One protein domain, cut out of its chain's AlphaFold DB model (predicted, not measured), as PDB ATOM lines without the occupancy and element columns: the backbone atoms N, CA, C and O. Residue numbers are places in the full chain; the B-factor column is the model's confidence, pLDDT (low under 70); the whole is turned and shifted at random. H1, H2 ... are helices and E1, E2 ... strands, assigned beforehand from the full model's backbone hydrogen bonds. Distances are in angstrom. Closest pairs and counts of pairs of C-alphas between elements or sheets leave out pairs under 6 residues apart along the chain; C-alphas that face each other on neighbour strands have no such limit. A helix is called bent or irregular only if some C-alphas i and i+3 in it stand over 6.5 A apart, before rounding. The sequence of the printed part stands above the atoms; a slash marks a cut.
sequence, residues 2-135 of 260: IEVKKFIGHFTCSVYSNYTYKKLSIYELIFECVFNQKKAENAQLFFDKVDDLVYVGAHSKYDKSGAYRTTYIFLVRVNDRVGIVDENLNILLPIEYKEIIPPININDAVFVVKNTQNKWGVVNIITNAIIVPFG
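What this domain is: This is residues 2 to 135 of the 260 residues of an uncharacterized protein of Muribaculum gordoncarteri (UniProt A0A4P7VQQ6). Two antiparallel four-stranded sheets form a loose sandwich, only partly face to face: the larger, E1 to E4, has a long E1-E2 hairpin that runs on beyond E3 and E4, and the smaller, E5 to E8, lies at the other side of it from the helices H1 and H2. The 23 residues 2 to 24 wind past both sheets without a named element. The printed part has 134 residues, with two named helices and then eight named strands along the chain, sheet orders E1 - E2 - E3 - E4 and E5 - E6 - E7 - E8, of mixed class. It is compact, with a radius of gyration of the C-alphas of 15.1 A and spans of 43 by 41 by 28 A.

Where its parts are: Find C-alpha 52 at (-13.370, -13.718, -42.583); from there E1, residues 52 to 62, runs 30.9 A. E2, residues 68 to 78, runs 31.9 A; E3 is residues 81 to 86 and E4 residues 91 to 97. The second sheet holds E5, residues 99 to 101, E6, 110 to 114, E7, 120 to 124, and E8, 130 to 132, whose last C-alpha stands at (7.748, -26.611, -32.380). Look back to C-alpha 25 at (-20.928, -0.986, -39.300) for H1, residues 25 to 34, 14.2 A long; H2, residues 37 to 47, is 15.1 A long and irregular, C-alphas 38 and 41 being 8.5 A apart.

How they stand to each other: Each sheet is a meander, each strand the antiparallel neighbour of the one before. In the twisted first sheet, look for N 54 and O 75 at 2.9 A in the hairpin E1 and E2, N 76 and O 83 at 3.0 A in the hairpin E2 and E3, and N 84 and O 93 at 2.9 A in the hairpin E3 and E4. In the second, find N 101 and O 112 at 2.8 A between E5 and E6, N 113 and O 121 at 2.9 A between E6 and E7, and N 131 and O 122 at 2.8 A between E7 and E8. The sandwich, two sheets face to face, has its facing parts 10.7 A centre to centre and its best planes 22 degrees apart. The closest C-alphas of E3 and E5 are those of Val 82 and Glu 99, 6.4 A apart. Residues 11 to 12 pair antiparallel with residues 99 to 100 of E5. H1 only grazes the first sheet, with residues 27 to 34, and H2 is not on it. H1 and H2 meet only through their link. In H1 each O i to N i+4 pair is within hydrogen-bond range, in H2 5 of 7.

The domain as a whole: The C-alphas farthest apart are those of Asn 18 and Ser 65, 44.6 A. The printed part has no cut. No link between named elements is long; E5 to E6 is short and the others are tight. Mean pLDDT of the printed part is 74.6, and residues 2 to 48 are under 70.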
ATOM      1  N   ILE A   2     -15.991   2.104 -25.504       22.86
ATOM      2  CA  ILE A   2     -16.558   0.848 -26.022       22.86
ATOM      3  C   ILE A   2     -15.740  -0.298 -25.432       22.86
ATOM      4  O   ILE A   2     -14.532  -0.374 -25.644       22.86
ATOM      5  N   GLU A   3     -16.394  -1.156 -24.658       22.00
ATOM      6  CA  GLU A   3     -15.792  -2.348 -24.072       22.00
ATOM      7  C   GLU A   3     -15.601  -3.402 -25.176       22.00
ATOM      8  O   GLU A   3     -16.533  -4.102 -25.574       22.00
ATOM      9  N   VAL A   4     -14.386  -3.487 -25.723       27.08
ATOM     10  CA  VAL A   4     -14.015  -4.542 -26.672       27.08
ATOM     11  C   VAL A   4     -13.852  -5.838 -25.880       27.08
ATOM     12  O   VAL A   4     -12.809  -6.091 -25.279       27.08
ATOM     13  N   LYS A   5     -14.901  -6.668 -25.849       27.88
ATOM     14  CA  LYS A   5     -14.827  -8.008 -25.256       27.88
ATOM     15  C   LYS A   5     -13.788  -8.834 -26.018       27.88
ATOM     16  O   LYS A   5     -13.926  -9.056 -27.218       27.88
ATOM     17  N   LYS A   6     -12.751  -9.283 -25.306       33.41
ATOM     18  CA  LYS A   6     -11.684 -10.162 -25.803       33.41
ATOM     19  C   LYS A   6     -12.313 -11.446 -26.366       33.41
ATOM     20  O   LYS A   6     -12.745 -12.308 -25.605       33.41
ATOM     21  N   PHE A   7     -12.410 -11.551 -27.689       38.62
ATOM     22  CA  PHE A   7     -12.966 -12.721 -28.369       38.62
ATOM     23  C   PHE A   7     -11.839 -13.726 -28.617       38.62
ATOM     24  O   PHE A   7     -10.999 -13.532 -29.489       38.62
ATOM     25  N   ILE A   8     -11.796 -14.789 -27.816       36.94
ATOM     26  CA  ILE A   8     -10.839 -15.886 -27.977       36.94
ATOM     27  C   ILE A   8     -11.618 -17.088 -28.511       36.94
ATOM     28  O   ILE A   8     -12.434 -17.667 -27.797       36.94
ATOM     29  N   GLY A   9     -11.397 -17.449 -29.774       37.72
ATOM     30  CA  GLY A   9     -12.027 -18.600 -30.423       37.72
ATOM     31  C   GLY A   9     -11.029 -19.408 -31.253       37.72
ATOM     32  O   GLY A   9      -9.984 -18.899 -31.656       37.72
ATOM     33  N   HIS A  10     -11.349 -20.678 -31.511       38.41
ATOM     34  CA  HIS A  10     -10.579 -21.549 -32.404       38.41
ATOM     35  C   HIS A  10     -10.901 -21.223 -33.872       38.41
ATOM     36  O   HIS A  10     -12.043 -21.371 -34.285       38.41
ATOM     37  N   PHE A  11      -9.931 -20.848 -34.708       44.41
ATOM     38  CA  PHE A  11     -10.207 -20.598 -36.129       44.41
ATOM     39  C   PHE A  11     -10.014 -21.884 -36.943       44.41
ATOM     40  O   PHE A  11      -8.925 -22.185 -37.434       44.41
ATOM     41  N   THR A  12     -11.078 -22.687 -37.021       42.69
ATOM     42  CA  THR A  12     -11.117 -23.934 -37.805       42.69
ATOM     43  C   THR A  12     -11.853 -23.721 -39.128       42.69
ATOM     44  O   THR A  12     -12.784 -22.918 -39.189       42.69
ATOM     45  N   CYS A  13     -11.516 -24.497 -40.165       36.56
ATOM     46  CA  CYS A  13     -12.264 -24.522 -41.432       36.56
ATOM     47  C   CYS A  13     -13.737 -24.967 -41.289       36.56
ATOM     48  O   CYS A  13     -14.450 -24.970 -42.285       36.56
ATOM     49  N   SER A  14     -14.204 -25.404 -40.107       35.75
ATOM     50  CA  SER A  14     -15.511 -26.068 -39.983       35.75
ATOM     51  C   SER A  14     -16.387 -25.703 -38.776       35.75
ATOM     52  O   SER A  14     -17.485 -26.246 -38.696       35.75
ATOM     53  N   VAL A  15     -15.980 -24.835 -37.834       35.41
ATOM     54  CA  VAL A  15     -16.714 -24.707 -36.541       35.41
ATOM     55  C   VAL A  15     -17.264 -23.309 -36.207       35.41
ATOM     56  O   VAL A  15     -17.997 -23.177 -35.233       35.41
ATOM     57  N   TYR A  16     -17.048 -22.265 -37.014       38.75
ATOM     58  CA  TYR A  16     -17.552 -20.915 -36.668       38.75
ATOM     59  C   TYR A  16     -18.350 -20.212 -37.775       38.75
ATOM     60  O   TYR A  16     -18.245 -19.005 -37.953       38.75
ATOM     61  N   SER A  17     -19.242 -20.935 -38.460       37.66
ATOM     62  CA  SER A  17     -20.227 -20.325 -39.372       37.66
ATOM     63  C   SER A  17     -21.249 -19.415 -38.667       37.66
ATOM     64  O   SER A  17     -21.870 -18.587 -39.323       37.66
ATOM     65  N   ASN A  18     -21.426 -19.534 -37.344       34.03
ATOM     66  CA  ASN A  18     -22.535 -18.891 -36.617       34.03
ATOM     67  C   ASN A  18     -22.183 -17.566 -35.921       34.03
ATOM     68  O   ASN A  18     -23.048 -16.970 -35.285       34.03
ATOM     69  N   TYR A  19     -20.939 -17.094 -36.039       41.09
ATOM     70  CA  TYR A  19     -20.493 -15.813 -35.467       41.09
ATOM     71  C   TYR A  19     -19.975 -14.844 -36.536       41.09
ATOM     72  O   TYR A  19     -19.264 -13.891 -36.232       41.09
ATOM     73  N   THR A  20     -20.343 -15.092 -37.794       41.19
ATOM     74  CA  THR A  20     -20.010 -14.241 -38.935       41.19
ATOM     75  C   THR A  20     -21.088 -13.166 -39.084       41.19
ATOM     76  O   THR A  20     -22.270 -13.452 -39.287       41.19
ATOM     77  N   TYR A  21     -20.706 -11.900 -38.920       42.84
ATOM     78  CA  TYR A  21     -21.634 -10.779 -39.045       42.84
ATOM     79  C   TYR A  21     -21.612 -10.229 -40.469       42.84
ATOM     80  O   TYR A  21     -20.626  -9.662 -40.919       42.84
ATOM     81  N   LYS A  22     -22.756 -10.318 -41.156       41.81
ATOM     82  CA  LYS A  22     -23.006  -9.651 -42.447       41.81
ATOM     83  C   LYS A  22     -23.219  -8.129 -42.344       41.81
ATOM     84  O   LYS A  22     -23.427  -7.490 -43.368       41.81
ATOM     85  N   LYS A  23     -23.237  -7.538 -41.141       41.56
ATOM     86  CA  LYS A  23     -23.439  -6.088 -40.952       41.56
ATOM     87  C   LYS A  23     -22.145  -5.422 -40.490       41.56
ATOM     88  O   LYS A  23     -21.775  -5.512 -39.323       41.56
ATOM     89  N   LEU A  24     -21.511  -4.751 -41.447       47.50
ATOM     90  CA  LEU A  24     -20.183  -4.149 -41.396       47.50
ATOM     91  C   LEU A  24     -20.008  -2.953 -40.433       47.50
ATOM     92  O   LEU A  24     -18.873  -2.606 -40.145       47.50
ATOM     93  N   SER A  25     -21.052  -2.351 -39.855       50.75
ATOM     94  CA  SER A  25     -20.928  -0.986 -39.300       50.75
ATOM     95  C   SER A  25     -20.011  -0.813 -38.076       50.75
ATOM     96  O   SER A  25     -19.402   0.239 -37.914       50.75
ATOM     97  N   ILE A  26     -19.909  -1.799 -37.174       46.25
ATOM     98  CA  ILE A  26     -19.039  -1.676 -35.983       46.25
ATOM     99  C   ILE A  26     -17.590  -2.075 -36.276       46.25
ATOM    100  O   ILE A  26     -16.670  -1.525 -35.678       46.25
ATOM    101  N   TYR A  27     -17.382  -3.002 -37.216       49.88
ATOM    102  CA  TYR A  27     -16.045  -3.398 -37.639       49.88
ATOM    103  C   TYR A  27     -15.464  -2.432 -38.665       49.88
ATOM    104  O   TYR A  27     -14.268  -2.217 -38.590       49.88
ATOM    105  N   GLU A  28     -16.271  -1.788 -39.519       49.12
ATOM    106  CA  GLU A  28     -15.872  -0.612 -40.310       49.12
ATOM    107  C   GLU A  28     -15.356   0.489 -39.389       49.12
ATOM    108  O   GLU A  28     -14.256   0.971 -39.601       49.12
ATOM    109  N   LEU A  29     -16.069   0.811 -38.302       51.16
ATOM    110  CA  LEU A  29     -15.612   1.806 -37.328       51.16
ATOM    111  C   LEU A  29     -14.294   1.392 -36.647       51.16
ATOM    112  O   LEU A  29     -13.377   2.202 -36.534       51.16
ATOM    113  N   ILE A  30     -14.176   0.132 -36.202       53.50
ATOM    114  CA  ILE A  30     -12.923  -0.403 -35.638       53.50
ATOM    115  C   ILE A  30     -11.813  -0.373 -36.698       53.50
ATOM    116  O   ILE A  30     -10.679  -0.039 -36.374       53.50
ATOM    117  N   PHE A  31     -12.125  -0.666 -37.960       56.06
ATOM    118  CA  PHE A  31     -11.164  -0.650 -39.053       56.06
ATOM    119  C   PHE A  31     -10.727   0.759 -39.419       56.06
ATOM    120  O   PHE A  31      -9.539   0.983 -39.535       56.06
ATOM    121  N   GLU A  32     -11.628   1.723 -39.541       54.66
ATOM    122  CA  GLU A  32     -11.277   3.123 -39.784       54.66
ATOM    123  C   GLU A  32     -10.459   3.715 -38.629       54.66
ATOM    124  O   GLU A  32      -9.631   4.602 -38.839       54.66
ATOM    125  N   CYS A  33     -10.665   3.207 -37.408       56.97
ATOM    126  CA  CYS A  33      -9.892   3.593 -36.232       56.97
ATOM    127  C   CYS A  33      -8.513   2.914 -36.158       56.97
ATOM    128  O   CYS A  33      -7.587   3.500 -35.599       56.97
ATOM    129  N   VAL A  34      -8.367   1.687 -36.673       56.47
ATOM    130  CA  VAL A  34      -7.128   0.890 -36.559       56.47
ATOM    131  C   VAL A  34      -6.274   0.941 -37.834       56.47
ATOM    132  O   VAL A  34      -5.052   1.032 -37.755       56.47
ATOM    133  N   PHE A  35      -6.900   0.941 -39.006       57.84
ATOM    134  CA  PHE A  35      -6.277   1.011 -40.323       57.84
ATOM    135  C   PHE A  35      -6.336   2.460 -40.817       57.84
ATOM    136  O   PHE A  35      -7.394   3.063 -40.959       57.84
ATOM    137  N   ASN A  36      -5.166   3.046 -41.065       54.56
ATOM    138  CA  ASN A  36      -5.021   4.457 -41.423       54.56
ATOM    139  C   ASN A  36      -5.882   4.844 -42.650       54.56
ATOM    140  O   ASN A  36      -5.759   4.229 -43.713       54.56
ATOM    141  N   GLN A  37      -6.674   5.920 -42.529       49.66
ATOM    142  CA  GLN A  37      -7.573   6.463 -43.566       49.66
ATOM    143  C   GLN A  37      -6.914   6.663 -44.945       49.66
ATOM    144  O   GLN A  37      -7.590   6.594 -45.969       49.66
ATOM    145  N   LYS A  38      -5.585   6.836 -45.016       49.12
ATOM    146  CA  LYS A  38      -4.834   6.931 -46.286       49.12
ATOM    147  C   LYS A  38      -4.829   5.648 -47.142       49.12
ATOM    148  O   LYS A  38      -4.195   5.641 -48.193       49.12
ATOM    149  N   LYS A  39      -5.494   4.565 -46.719       55.53
ATOM    150  CA  LYS A  39      -5.520   3.263 -47.413       55.53
ATOM    151  C   LYS A  39      -6.932   2.693 -47.639       55.53
ATOM    152  O   LYS A  39      -7.054   1.484 -47.818       55.53
ATOM    153  N   ALA A  40      -7.978   3.524 -47.670       53.69
ATOM    154  CA  ALA A  40      -9.364   3.075 -47.879       53.69
ATOM    155  C   ALA A  40      -9.540   2.140 -49.103       53.69
ATOM    156  O   ALA A  40     -10.219   1.123 -49.008       53.69
ATOM    157  N   GLU A  41      -8.840   2.405 -50.214       59.22
ATOM    158  CA  GLU A  41      -8.858   1.538 -51.407       59.22
ATOM    159  C   GLU A  41      -8.253   0.143 -51.156       59.22
ATOM    160  O   GLU A  41      -8.789  -0.864 -51.612       59.22
ATOM    161  N   ASN A  42      -7.165   0.056 -50.381       59.41
ATOM    162  CA  ASN A  42      -6.538  -1.222 -50.029       59.41
ATOM    163  C   ASN A  42      -7.386  -2.016 -49.031       59.41
ATOM    164  O   ASN A  42      -7.392  -3.243 -49.087       59.41
ATOM    165  N   ALA A  43      -8.093  -1.327 -48.132       59.25
ATOM    166  CA  ALA A  43      -9.023  -1.959 -47.206       59.25
ATOM    167  C   ALA A  43     -10.215  -2.560 -47.963       59.25
ATOM    168  O   ALA A  43     -10.530  -3.729 -47.759       59.25
ATOM    169  N   GLN A  44     -10.810  -1.817 -48.903       59.62
ATOM    170  CA  GLN A  44     -11.905  -2.325 -49.731       59.62
ATOM    171  C   GLN A  44     -11.473  -3.544 -50.562       59.62
ATOM    172  O   GLN A  44     -12.118  -4.586 -50.507       59.62
ATOM    173  N   LEU A  45     -10.323  -3.461 -51.244       60.34
ATOM    174  CA  LEU A  45      -9.766  -4.581 -52.013       60.34
ATOM    175  C   LEU A  45      -9.448  -5.806 -51.140       60.34
ATOM    176  O   LEU A  45      -9.504  -6.942 -51.611       60.34
ATOM    177  N   PHE A  46      -9.060  -5.581 -49.884       66.56
ATOM    178  CA  PHE A  46      -8.830  -6.642 -48.913       66.56
ATOM    179  C   PHE A  46     -10.146  -7.322 -48.520       66.56
ATOM    180  O   PHE A  46     -10.209  -8.546 -48.566       66.56
ATOM    181  N   PHE A  47     -11.211  -6.567 -48.232       64.12
ATOM    182  CA  PHE A  47     -12.534  -7.134 -47.935       64.12
ATOM    183  C   PHE A  47     -13.133  -7.902 -49.110       64.12
ATOM    184  O   PHE A  47     -13.725  -8.956 -48.902       64.12
ATOM    185  N   ASP A  48     -12.911  -7.442 -50.339       67.94
ATOM    186  CA  ASP A  48     -13.379  -8.154 -51.533       67.94
ATOM    187  C   ASP A  48     -12.716  -9.538 -51.692       67.94
ATOM    188  O   ASP A  48     -13.218 -10.393 -52.421       67.94
ATOM    189  N   LYS A  49     -11.569  -9.765 -51.034       73.38
ATOM    190  CA  LYS A  49     -10.761 -10.990 -51.142       73.38
ATOM    191  C   LYS A  49     -10.735 -11.837 -49.870       73.38
ATOM    192  O   LYS A  49     -10.210 -12.949 -49.921       73.38
ATOM    193  N   VAL A  50     -11.221 -11.318 -48.746       76.25
ATOM    194  CA  VAL A  50     -11.147 -11.963 -47.429       76.25
ATOM    195  C   VAL A  50     -12.533 -12.408 -47.007       76.25
ATOM    196  O   VAL A  50     -13.448 -11.602 -46.874       76.25
ATOM    197  N   ASP A  51     -12.670 -13.705 -46.744       79.94
ATOM    198  CA  ASP A  51     -13.943 -14.297 -46.337       79.94
ATOM    199  C   ASP A  51     -14.255 -14.041 -44.861       79.94
ATOM    200  O   ASP A  51     -15.416 -14.086 -44.455       79.94
ATOM    201  N   ASP A  52     -13.221 -13.884 -44.029       80.06
ATOM    202  CA  ASP A  52     -13.370 -13.718 -42.583       80.06
ATOM    203  C   ASP A  52     -12.140 -13.079 -41.945       80.06
ATOM    204  O   ASP A  52     -11.013 -13.232 -42.425       80.06
ATOM    205  N   LEU A  53     -12.358 -12.409 -40.823       81.06
ATOM    206  CA  LEU A  53     -11.358 -11.589 -40.163       81.06
ATOM    207  C   LEU A  53     -11.663 -11.473 -38.666       81.06
ATOM    208  O   LEU A  53     -12.770 -11.117 -38.268       81.06
ATOM    209  N   VAL A  54     -10.654 -11.706 -37.825       82.62
ATOM    210  CA  VAL A  54     -10.779 -11.635 -36.362       82.62
ATOM    211  C   VAL A  54      -9.609 -10.876 -35.752       82.62
ATOM    212  O   VAL A  54      -8.451 -11.208 -35.992       82.62
ATOM    213  N   TYR A  55      -9.908  -9.896 -34.900       82.38
ATOM    214  CA  TYR A  55      -8.909  -9.260 -34.043       82.38
ATOM    215  C   TYR A  55      -8.491 -10.207 -32.910       82.38
ATOM    216  O   TYR A  55      -9.338 -10.678 -32.152       82.38
ATOM    217  N   VAL A  56      -7.190 -10.469 -32.784       83.12
ATOM    218  CA  VAL A  56      -6.641 -11.439 -31.819       83.12
ATOM    219  C   VAL A  56      -6.017 -10.760 -30.602       83.12
ATOM    220  O   VAL A  56      -6.011 -11.314 -29.504       83.12
ATOM    221  N   GLY A  57      -5.487  -9.555 -30.780       84.81
ATOM    222  CA  GLY A  57      -4.821  -8.815 -29.718       84.81
ATOM    223  C   GLY A  57      -3.756  -7.875 -30.257       84.81
ATOM    224  O   GLY A  57      -3.598  -7.713 -31.465       84.81
ATOM    225  N   ALA A  58      -3.005  -7.274 -29.341       86.44
ATOM    226  CA  ALA A  58      -1.917  -6.368 -29.660       86.44
ATOM    227  C   ALA A  58      -0.626  -6.858 -29.000       86.44
ATOM    228  O   ALA A  58      -0.611  -7.139 -27.805       86.44
ATOM    229  N   HIS A  59       0.443  -6.971 -29.781       86.62
ATOM    230  CA  HIS A  59       1.781  -7.267 -29.287       86.62
ATOM    231  C   HIS A  59       2.556  -5.960 -29.162       86.62
ATOM    232  O   HIS A  59       2.747  -5.257 -30.155       86.62
ATOM    233  N   SER A  60       3.032  -5.652 -27.959       85.38
ATOM    234  CA  SER A  60       3.789  -4.429 -27.714       85.38
ATOM    235  C   SER A  60       5.202  -4.725 -27.234       85.38
ATOM    236  O   SER A  60       5.401  -5.534 -26.329       85.38
ATOM    237  N   LYS A  61       6.192  -4.035 -27.808       85.69
ATOM    238  CA  LYS A  61       7.587  -4.092 -27.360       85.69
ATOM    239  C   LYS A  61       8.284  -2.747 -27.516       85.69
ATOM    240  O   LYS A  61       7.972  -1.974 -28.421       85.69
ATOM    241  N   TYR A  62       9.295  -2.515 -26.689       82.50
ATOM    242  CA  TYR A  62      10.263  -1.452 -26.937       82.50
ATOM    243  C   TYR A  62      11.209  -1.872 -28.064       82.50
ATOM    244  O   TYR A  62      11.722  -2.995 -28.082       82.50
ATOM    245  N   ASP A  63      11.419  -0.991 -29.037       83.25
ATOM    246  CA  ASP A  63      12.452  -1.188 -30.047       83.25
ATOM    247  C   ASP A  63      13.846  -0.803 -29.515       83.25
ATOM    248  O   ASP A  63      14.006  -0.330 -28.389       83.25
ATOM    249  N   LYS A  64      14.887  -1.007 -30.334       83.31
ATOM    250  CA  LYS A  64      16.279  -0.700 -29.955       83.31
ATOM    251  C   LYS A  64      16.526   0.788 -29.669       83.31
ATOM    252  O   LYS A  64      17.542   1.108 -29.065       83.31
ATOM    253  N   SER A  65      15.637   1.676 -30.117       89.00
ATOM    254  CA  SER A  65      15.704   3.114 -29.841       89.00
ATOM    255  C   SER A  65      14.967   3.513 -28.558       89.00
ATOM    256  O   SER A  65      14.973   4.683 -28.193       89.00
ATOM    257  N   GLY A  66      14.336   2.555 -27.868       84.44
ATOM    258  CA  GLY A  66      13.507   2.811 -26.691       84.44
ATOM    259  C   GLY A  66      12.092   3.283 -27.029       84.44
ATOM    260  O   GLY A  66      11.331   3.612 -26.122       84.44
ATOM    261  N   ALA A  67      11.700   3.294 -28.308       84.81
ATOM    262  CA  ALA A  67      10.339   3.635 -28.693       84.81
ATOM    263  C   ALA A  67       9.406   2.447 -28.439       84.81
ATOM    264  O   ALA A  67       9.685   1.312 -28.838       84.81
ATOM    265  N   TYR A  68       8.279   2.713 -27.781       83.06
ATOM    266  CA  TYR A  68       7.236   1.718 -27.558       83.06
ATOM    267  C   TYR A  68       6.441   1.509 -28.846       83.06
ATOM    268  O   TYR A  68       5.800   2.434 -29.345       83.06
ATOM    269  N   ARG A  69       6.498   0.295 -29.397       83.19
ATOM    270  CA  ARG A  69       5.748  -0.091 -30.594       83.19
ATOM    271  C   ARG A  69       4.679  -1.102 -30.233       83.19
ATOM    272  O   ARG A  69       4.962  -2.063 -29.524       83.19
ATOM    273  N   THR A  70       3.492  -0.901 -30.785       85.56
ATOM    274  CA  THR A  70       2.357  -1.817 -30.684       85.56
ATOM    275  C   THR A  70       1.988  -2.273 -32.085       85.56
ATOM    276  O   THR A  70       1.809  -1.437 -32.964       85.56
ATOM    277  N   THR A  71       1.875  -3.583 -32.269       86.88
ATOM    278  CA  THR A  71       1.394  -4.226 -33.494       86.88
ATOM    279  C   THR A  71       0.068  -4.904 -33.181       86.88
ATOM    280  O   THR A  71       0.008  -5.755 -32.292       86.88
ATOM    281  N   TYR A  72      -0.994  -4.532 -33.888       86.19
ATOM    282  CA  TYR A  72      -2.307  -5.157 -33.756       86.19
ATOM    283  C   TYR A  72      -2.394  -6.342 -34.704       86.19
ATOM    284  O   TYR A  72      -2.024  -6.256 -35.869       86.19
ATOM    285  N   ILE A  73      -2.872  -7.468 -34.191       88.50
ATOM    286  CA  ILE A  73      -2.782  -8.756 -34.865       88.50
ATOM    287  C   ILE A  73      -4.179  -9.227 -35.246       88.50
ATOM    288  O   ILE A  73      -5.079  -9.306 -34.402       88.50
ATOM    289  N   PHE A  74      -4.327  -9.599 -36.514       87.56
ATOM    290  CA  PHE A  74      -5.579 -10.061 -37.091       87.56
ATOM    291  C   PHE A  74      -5.406 -11.430 -37.742       87.56
ATOM    292  O   PHE A  74      -4.490 -11.642 -38.534       87.56
ATOM    293  N   LEU A  75      -6.310 -12.358 -37.434       90.25
ATOM    294  CA  LEU A  75      -6.482 -13.597 -38.188       90.25
ATOM    295  C   LEU A  75      -7.350 -13.321 -39.406       90.25
ATOM    296  O   LEU A  75      -8.380 -12.666 -39.284       90.25
ATOM    297  N   VAL A  76      -6.950 -13.859 -40.550       87.50
ATOM    298  CA  VAL A  76      -7.664 -13.707 -41.822       87.50
ATOM    299  C   VAL A  76      -7.952 -15.070 -42.423       87.50
ATOM    300  O   VAL A  76      -7.121 -15.977 -42.319       87.50
ATOM    301  N   ARG A  77      -9.108 -15.214 -43.074       86.62
ATOM    302  CA  ARG A  77      -9.456 -16.382 -43.885       86.62
ATOM    303  C   ARG A  77      -9.678 -15.984 -45.334       86.62
ATOM    304  O   ARG A  77     -10.393 -15.030 -45.618       86.62
ATOM    305  N   VAL A  78      -9.091 -16.768 -46.229       85.19
ATOM    306  CA  VAL A  78      -9.333 -16.717 -47.671       85.19
ATOM    307  C   VAL A  78      -9.542 -18.152 -48.141       85.19
ATOM    308  O   VAL A  78      -8.645 -18.994 -48.043       85.19
ATOM    309  N   ASN A  79     -10.735 -18.442 -48.639       85.75
ATOM    310  CA  ASN A  79     -11.271 -19.778 -48.853       85.75
ATOM    311  C   ASN A  79     -11.101 -20.654 -47.593       85.75
ATOM    312  O   ASN A  79     -11.382 -20.240 -46.470       85.75
ATOM    313  N   ASP A  80     -10.563 -21.863 -47.754       88.25
ATOM    314  CA  ASP A  80     -10.308 -22.799 -46.654       88.25
ATOM    315  C   ASP A  80      -8.958 -22.574 -45.953       88.25
ATOM    316  O   ASP A  80      -8.451 -23.471 -45.269       88.25
ATOM    317  N   ARG A  81      -8.313 -21.419 -46.164       90.44
ATOM    318  CA  ARG A  81      -6.971 -21.125 -45.649       90.44
ATOM    319  C   ARG A  81      -6.978 -19.941 -44.712       90.44
ATOM    320  O   ARG A  81      -7.715 -18.981 -44.905       90.44
ATOM    321  N   VAL A  82      -6.118 -20.019 -43.706       92.81
ATOM    322  CA  VAL A  82      -5.989 -19.009 -42.661       92.81
ATOM    323  C   VAL A  82      -4.555 -18.501 -42.573       92.81
ATOM    324  O   VAL A  82      -3.602 -19.249 -42.802       92.81
ATOM    325  N   GLY A  83      -4.415 -17.219 -42.251       93.44
ATOM    326  CA  GLY A  83      -3.140 -16.532 -42.054       93.44
ATOM    327  C   GLY A  83      -3.280 -15.397 -41.046       93.44
ATOM    328  O   GLY A  83      -4.338 -15.227 -40.438       93.44
ATOM    329  N   ILE A  84      -2.204 -14.637 -40.849       93.25
ATOM    330  CA  ILE A  84      -2.158 -13.536 -39.881       93.25
ATOM    331  C   ILE A  84      -1.594 -12.293 -40.552       93.25
ATOM    332  O   ILE A  84      -0.565 -12.363 -41.229       93.25
ATOM    333  N   VAL A  85      -2.244 -11.157 -40.322       89.12
ATOM    334  CA  VAL A  85      -1.806  -9.837 -40.788       89.12
ATOM    335  C   VAL A  85      -1.740  -8.837 -39.635       89.12
ATOM    336  O   VAL A  85      -2.335  -9.062 -38.578       89.12
ATOM    337  N   ASP A  86      -1.003  -7.746 -39.836       88.56
ATOM    338  CA  ASP A  86      -0.970  -6.602 -38.918       88.56
ATOM    339  C   ASP A  86      -1.984  -5.496 -39.294       88.56
ATOM    340  O   ASP A  86      -2.703  -5.600 -40.293       88.56
ATOM    341  N   GLU A  87      -2.018  -4.400 -38.524       80.81
ATOM    342  CA  GLU A  87      -2.843  -3.207 -38.798       80.81
ATOM    343  C   GLU A  87      -2.507  -2.470 -40.103       80.81
ATOM    344  O   GLU A  87      -3.209  -1.550 -40.516       80.81
ATOM    345  N   ASN A  88      -1.410  -2.830 -40.762       79.69
ATOM    346  CA  ASN A  88      -0.996  -2.257 -42.036       79.69
ATOM    347  C   ASN A  88      -1.257  -3.206 -43.212       79.69
ATOM    348  O   ASN A  88      -0.903  -2.849 -44.342       79.69
ATOM    349  N   LEU A  89      -1.898  -4.353 -42.949       80.75
ATOM    350  CA  LEU A  89      -2.118  -5.470 -43.871       80.75
ATOM    351  C   LEU A  89      -0.818  -6.154 -44.323       80.75
ATOM    352  O   LEU A  89      -0.798  -6.840 -45.347       80.75
ATOM    353  N   ASN A  90       0.272  -6.003 -43.566       87.88
ATOM    354  CA  ASN A  90       1.466  -6.805 -43.786       87.88
ATOM    355  C   ASN A  90       1.191  -8.237 -43.330       87.88
ATOM    356  O   ASN A  90       0.657  -8.469 -42.246       87.88
ATOM    357  N   ILE A  91       1.590  -9.207 -44.148       90.00
ATOM    358  CA  ILE A  91       1.457 -10.627 -43.823       90.00
ATOM    359  C   ILE A  91       2.501 -10.987 -42.760       90.00
ATOM    360  O   ILE A  91       3.694 -11.039 -43.054       90.00
ATOM    361  N   LEU A  92       2.041 -11.258 -41.538       94.94
ATOM    362  CA  LEU A  92       2.864 -11.792 -40.448       94.94
ATOM    363  C   LEU A  92       2.983 -13.316 -40.547       94.94
ATOM    364  O   LEU A  92       4.025 -13.887 -40.250       94.94
ATOM    365  N   LEU A  93       1.917 -13.982 -41.000       95.50
ATOM    366  CA  LEU A  93       1.907 -15.414 -41.277       95.50
ATOM    367  C   LEU A  93       1.137 -15.685 -42.584       95.50
ATOM    368  O   LEU A  93      -0.020 -15.262 -42.679       95.50
ATOM    369  N   PRO A  94       1.724 -16.386 -43.577       95.06
ATOM    370  CA  PRO A  94       1.078 -16.630 -44.868       95.06
ATOM    371  C   PRO A  94      -0.300 -17.292 -44.761       95.06
ATOM    372  O   PRO A  94      -0.533 -18.138 -43.898       95.06
ATOM    373  N   ILE A  95      -1.206 -16.943 -45.680       92.62
ATOM    374  CA  ILE A  95      -2.579 -17.472 -45.742       92.62
ATOM    375  C   ILE A  95      -2.588 -18.842 -46.441       92.62
ATOM    376  O   ILE A  95      -3.131 -19.020 -47.527       92.62
ATOM    377  N   GLU A  96      -1.929 -19.828 -45.834       95.00
ATOM    378  CA  GLU A  96      -1.799 -21.189 -46.382       95.00
ATOM    379  C   GLU A  96      -2.111 -22.293 -45.360       95.00
ATOM    380  O   GLU A  96      -2.244 -23.475 -45.709       95.00
ATOM    381  N   TYR A  97      -2.268 -21.922 -44.089       94.69
ATOM    382  CA  TYR A  97      -2.528 -22.864 -43.011       94.69
ATOM    383  C   TYR A  97      -3.982 -23.321 -43.027       94.69
ATOM    384  O   TYR A  97      -4.874 -22.626 -43.507       94.69
ATOM    385  N   LYS A  98      -4.218 -24.532 -42.522       94.81
ATOM    386  CA  LYS A  98      -5.568 -25.092 -42.367       94.81
ATOM    387  C   LYS A  98      -6.235 -24.631 -41.076       94.81
ATOM    388  O   LYS A  98      -7.448 -24.584 -40.988       94.81
ATOM    389  N   GLU A  99      -5.449 -24.375 -40.040       94.56
ATOM    390  CA  GLU A  99      -5.983 -24.030 -38.728       94.56
ATOM    391  C   GLU A  99      -4.954 -23.201 -37.975       94.56
ATOM    392  O   GLU A  99      -3.756 -23.498 -38.035       94.56
ATOM    393  N   ILE A 100      -5.429 -22.184 -37.261       95.44
ATOM    394  CA  ILE A 100      -4.619 -21.395 -36.340       95.44
ATOM    395  C   ILE A 100      -5.383 -21.283 -35.021       95.44
ATOM    396  O   ILE A 100      -6.560 -20.919 -34.996       95.44
ATOM    397  N   ILE A 101      -4.704 -21.602 -33.923       93.62
ATOM    398  CA  ILE A 101      -5.214 -21.426 -32.565       93.62
ATOM    399  C   ILE A 101      -4.412 -20.286 -31.924       93.62
ATOM    400  O   ILE A 101      -3.208 -20.454 -31.684       93.62
ATOM    401  N   PRO A 102      -5.042 -19.122 -31.679       92.00
ATOM    402  CA  PRO A 102      -4.361 -17.981 -31.086       92.00
ATOM    403  C   PRO A 102      -4.011 -18.241 -29.613       92.00
ATOM    404  O   PRO A 102      -4.727 -18.981 -28.932       92.00
ATOM    405  N   PRO A 103      -2.937 -17.646 -29.078       89.50
ATOM    406  CA  PRO A 103      -2.662 -17.728 -27.650       89.50
ATOM    407  C   PRO A 103      -3.664 -16.889 -26.844       89.50
ATOM    408  O   PRO A 103      -4.146 -15.855 -27.305       89.50
ATOM    409  N   ILE A 104      -3.926 -17.288 -25.597       86.00
ATOM    410  CA  ILE A 104      -4.685 -16.456 -24.643       86.00
ATOM    411  C   ILE A 104      -3.886 -15.204 -24.258       86.00
ATOM    412  O   ILE A 104      -4.453 -14.117 -24.092       86.00
ATOM    413  N   ASN A 105      -2.563 -15.355 -24.136       83.06
ATOM    414  CA  ASN A 105      -1.618 -14.267 -23.922       83.06
ATOM    415  C   ASN A 105      -0.873 -13.947 -25.227       83.06
ATOM    416  O   ASN A 105       0.002 -14.693 -25.659       83.06
ATOM    417  N   ILE A 106      -1.217 -12.819 -25.845       85.38
ATOM    418  CA  ILE A 106      -0.654 -12.396 -27.131       85.38
ATOM    419  C   ILE A 106       0.793 -11.889 -27.030       85.38
ATOM    420  O   ILE A 106       1.484 -11.817 -28.045       85.38
ATOM    421  N   ASN A 107       1.282 -11.572 -25.826       84.25
ATOM    422  CA  ASN A 107       2.595 -10.949 -25.646       84.25
ATOM    423  C   ASN A 107       3.747 -11.844 -26.109       84.25
ATOM    424  O   ASN A 107       4.723 -11.332 -26.648       84.25
ATOM    425  N   ASP A 108       3.616 -13.166 -25.992       85.06
ATOM    426  CA  ASP A 108       4.639 -14.087 -26.502       85.06
ATOM    427  C   ASP A 108       4.601 -14.210 -28.034       85.06
ATOM    428  O   ASP A 108       5.560 -14.676 -28.647       85.06
ATOM    429  N   ALA A 109       3.489 -13.805 -28.656       91.19
ATOM    430  CA  ALA A 109       3.210 -13.947 -30.082       91.19
ATOM    431  C   ALA A 109       3.388 -15.386 -30.607       91.19
ATOM    432  O   ALA A 109       3.788 -15.600 -31.754       91.19
ATOM    433  N   VAL A 110       3.098 -16.376 -29.754       94.12
ATOM    434  CA  VAL A 110       3.242 -17.806 -30.040       94.12
ATOM    435  C   VAL A 110       1.902 -18.396 -30.465       94.12
ATOM    436  O   VAL A 110       0.962 -18.465 -29.679       94.12
ATOM    437  N   PHE A 111       1.821 -18.855 -31.710       95.62
ATOM    438  CA  PHE A 111       0.606 -19.388 -32.316       95.62
ATOM    439  C   PHE A 111       0.761 -20.872 -32.613       95.62
ATOM    440  O   PHE A 111       1.786 -21.322 -33.131       95.62
ATOM    441  N   VAL A 112      -0.288 -21.636 -32.319       97.31
ATOM    442  CA  VAL A 112      -0.373 -23.034 -32.742       97.31
ATOM    443  C   VAL A 112      -0.989 -23.066 -34.127       97.31
ATOM    444  O   VAL A 112      -2.031 -22.460 -34.366       97.31
ATOM    445  N   VAL A 113      -0.352 -23.787 -35.037       97.44
ATOM    446  CA  VAL A 113      -0.715 -23.787 -36.452       97.44
ATOM    447  C   VAL A 113      -0.782 -25.206 -36.994       97.44
ATOM    448  O   VAL A 113      -0.004 -26.082 -36.606       97.44
ATOM    449  N   LYS A 114      -1.706 -25.443 -37.922       97.62
ATOM    450  CA  LYS A 114      -1.840 -26.709 -38.639       97.62
ATOM    451  C   LYS A 114      -1.554 -26.492 -40.112       97.62
ATOM    452  O   LYS A 114      -2.264 -25.756 -40.799       97.62
ATOM    453  N   ASN A 115      -0.501 -27.131 -40.604       96.81
ATOM    454  CA  ASN A 115      -0.087 -26.973 -41.993       96.81
ATOM    455  C   ASN A 115      -0.994 -27.747 -42.967       96.81
ATOM    456  O   ASN A 115      -1.905 -28.487 -42.584       96.81
ATOM    457  N   THR A 116      -0.702 -27.613 -44.260       94.56
ATOM    458  CA  THR A 116      -1.433 -28.279 -45.346       94.56
ATOM    459  C   THR A 116      -1.411 -29.811 -45.251       94.56
ATOM    460  O   THR A 116      -2.379 -30.461 -45.653       94.56
ATOM    461  N   GLN A 117      -0.378 -30.388 -44.629       96.94
ATOM    462  CA  GLN A 117      -0.210 -31.825 -44.385       96.94
ATOM    463  C   GLN A 117      -0.916 -32.327 -43.111       96.94
ATOM    464  O   GLN A 117      -0.669 -33.450 -42.681       96.94
ATOM    465  N   ASN A 118      -1.788 -31.520 -42.492       95.81
ATOM    466  CA  ASN A 118      -2.478 -31.831 -41.230       95.81
ATOM    467  C   ASN A 118      -1.549 -32.032 -40.020       95.81
ATOM    468  O   ASN A 118      -1.976 -32.597 -39.012       95.81
ATOM    469  N   LYS A 119      -0.303 -31.557 -40.088       98.06
ATOM    470  CA  LYS A 119       0.648 -31.619 -38.976       98.06
ATOM    471  C   LYS A 119       0.562 -30.343 -38.150       98.06
ATOM    472  O   LYS A 119       0.460 -29.248 -38.705       98.06
ATOM    473  N   TRP A 120       0.630 -30.497 -36.833       98.25
ATOM    474  CA  TRP A 120       0.642 -29.392 -35.877       98.25
ATOM    475  C   TRP A 120       2.057 -28.881 -35.650       98.25
ATOM    476  O   TRP A 120       2.980 -29.683 -35.515       98.25
ATOM    477  N   GLY A 121       2.205 -27.565 -35.573       98.12
ATOM    478  CA  GLY A 121       3.434 -26.872 -35.213       98.12
ATOM    479  C   GLY A 121       3.132 -25.638 -34.371       98.12
ATOM    480  O   GLY A 121       1.972 -25.289 -34.140       98.12
ATOM    481  N   VAL A 122       4.191 -24.988 -33.903       98.19
ATOM    482  CA  VAL A 122       4.108 -23.739 -33.143       98.19
ATOM    483  C   VAL A 122       5.063 -22.742 -33.765       98.19
ATOM    484  O   VAL A 122       6.231 -23.068 -33.981       98.19
ATOM    485  N   VAL A 123       4.568 -21.540 -34.033       97.56
ATOM    486  CA  VAL A 123       5.333 -20.459 -34.656       97.56
ATOM    487  C   VAL A 123       5.266 -19.203 -33.803       97.56
ATOM    488  O   VAL A 123       4.240 -18.916 -33.189       97.56
ATOM    489  N   ASN A 124       6.355 -18.444 -33.777       96.00
ATOM    490  CA  ASN A 124       6.338 -17.070 -33.306       96.00
ATOM    491  C   ASN A 124       6.127 -16.149 -34.510       96.00
ATOM    492  O   ASN A 124       6.959 -16.137 -35.413       96.00
ATOM    493  N   ILE A 125       5.039 -15.384 -34.528       94.69
ATOM    494  CA  ILE A 125       4.658 -14.585 -35.707       94.69
ATOM    495  C   ILE A 125       5.442 -13.271 -35.841       94.69
ATOM    496  O   ILE A 125       5.355 -12.603 -36.862       94.69
ATOM    497  N   ILE A 126       6.182 -12.873 -34.802       91.31
ATOM    498  CA  ILE A 126       7.003 -11.655 -34.816       91.31
ATOM    499  C   ILE A 126       8.415 -11.975 -35.301       91.31
ATOM    500  O   ILE A 126       9.025 -11.179 -36.012       91.31
ATOM    501  N   THR A 127       8.959 -13.130 -34.910       91.44
ATOM    502  CA  THR A 127      10.296 -13.577 -35.331       91.44
ATOM    503  C   THR A 127      10.268 -14.532 -36.522       91.44
ATOM    504  O   THR A 127      11.327 -14.861 -37.052       91.44
ATOM    505  N   ASN A 128       9.084 -15.000 -36.926       90.81
ATOM    506  CA  ASN A 128       8.865 -16.073 -37.902       90.81
ATOM    507  C   ASN A 128       9.565 -17.397 -37.547       90.81
ATOM    508  O   ASN A 128       9.761 -18.261 -38.403       90.81
ATOM    509  N   ALA A 129       9.940 -17.584 -36.279       95.56
ATOM    510  CA  ALA A 129      10.606 -18.794 -35.821       95.56
ATOM    511  C   ALA A 129       9.604 -19.940 -35.631       95.56
ATOM    512  O   ALA A 129       8.575 -19.783 -34.970       95.56
ATOM    513  N   ILE A 130       9.943 -21.126 -36.140       97.56
ATOM    514  CA  ILE A 130       9.248 -22.371 -35.793       97.56
ATOM    515  C   ILE A 130       9.781 -22.835 -34.434       97.56
ATOM    516  O   ILE A 130      10.908 -23.310 -34.334       97.56
ATOM    517  N   ILE A 131       8.964 -22.706 -33.391       97.69
ATOM    518  CA  ILE A 131       9.294 -23.120 -32.019       97.69
ATOM    519  C   ILE A 131       9.143 -24.637 -31.877       97.69
ATOM    520  O   ILE A 131      10.011 -25.330 -31.350       97.69
ATOM    521  N   VAL A 132       8.026 -25.172 -32.375       97.88
ATOM    522  CA  VAL A 132       7.748 -26.611 -32.380       97.88
ATOM    523  C   VAL A 132       7.641 -27.064 -33.831       97.88
ATOM    524  O   VAL A 132       6.698 -26.653 -34.516       97.88
ATOM    525  N   PRO A 133       8.566 -27.922 -34.305       98.06
ATOM    526  CA  PRO A 133       8.516 -28.467 -35.655       98.06
ATOM    527  C   PRO A 133       7.200 -29.186 -35.953       98.06
ATOM    528  O   PRO A 133       6.652 -29.901 -35.107       98.06
ATOM    529  N   PHE A 134       6.724 -29.036 -37.188       98.06
ATOM    530  CA  PHE A 134       5.485 -29.657 -37.635       98.06
ATOM    531  C   PHE A 134       5.529 -31.182 -37.507       98.06
ATOM    532  O   PHE A 134       6.352 -31.849 -38.129       98.06
ATOM    533  N   GLY A 135       4.597 -31.739 -36.735       96.88
ATOM    534  CA  GLY A 135       4.485 -33.180 -36.509       96.88
ATOM    535  C   GLY A 135       5.323 -33.711 -35.345       96.88
ATOM    536  O   GLY A 135       5.268 -34.910 -35.091       96.88
TER     537      GLY A 135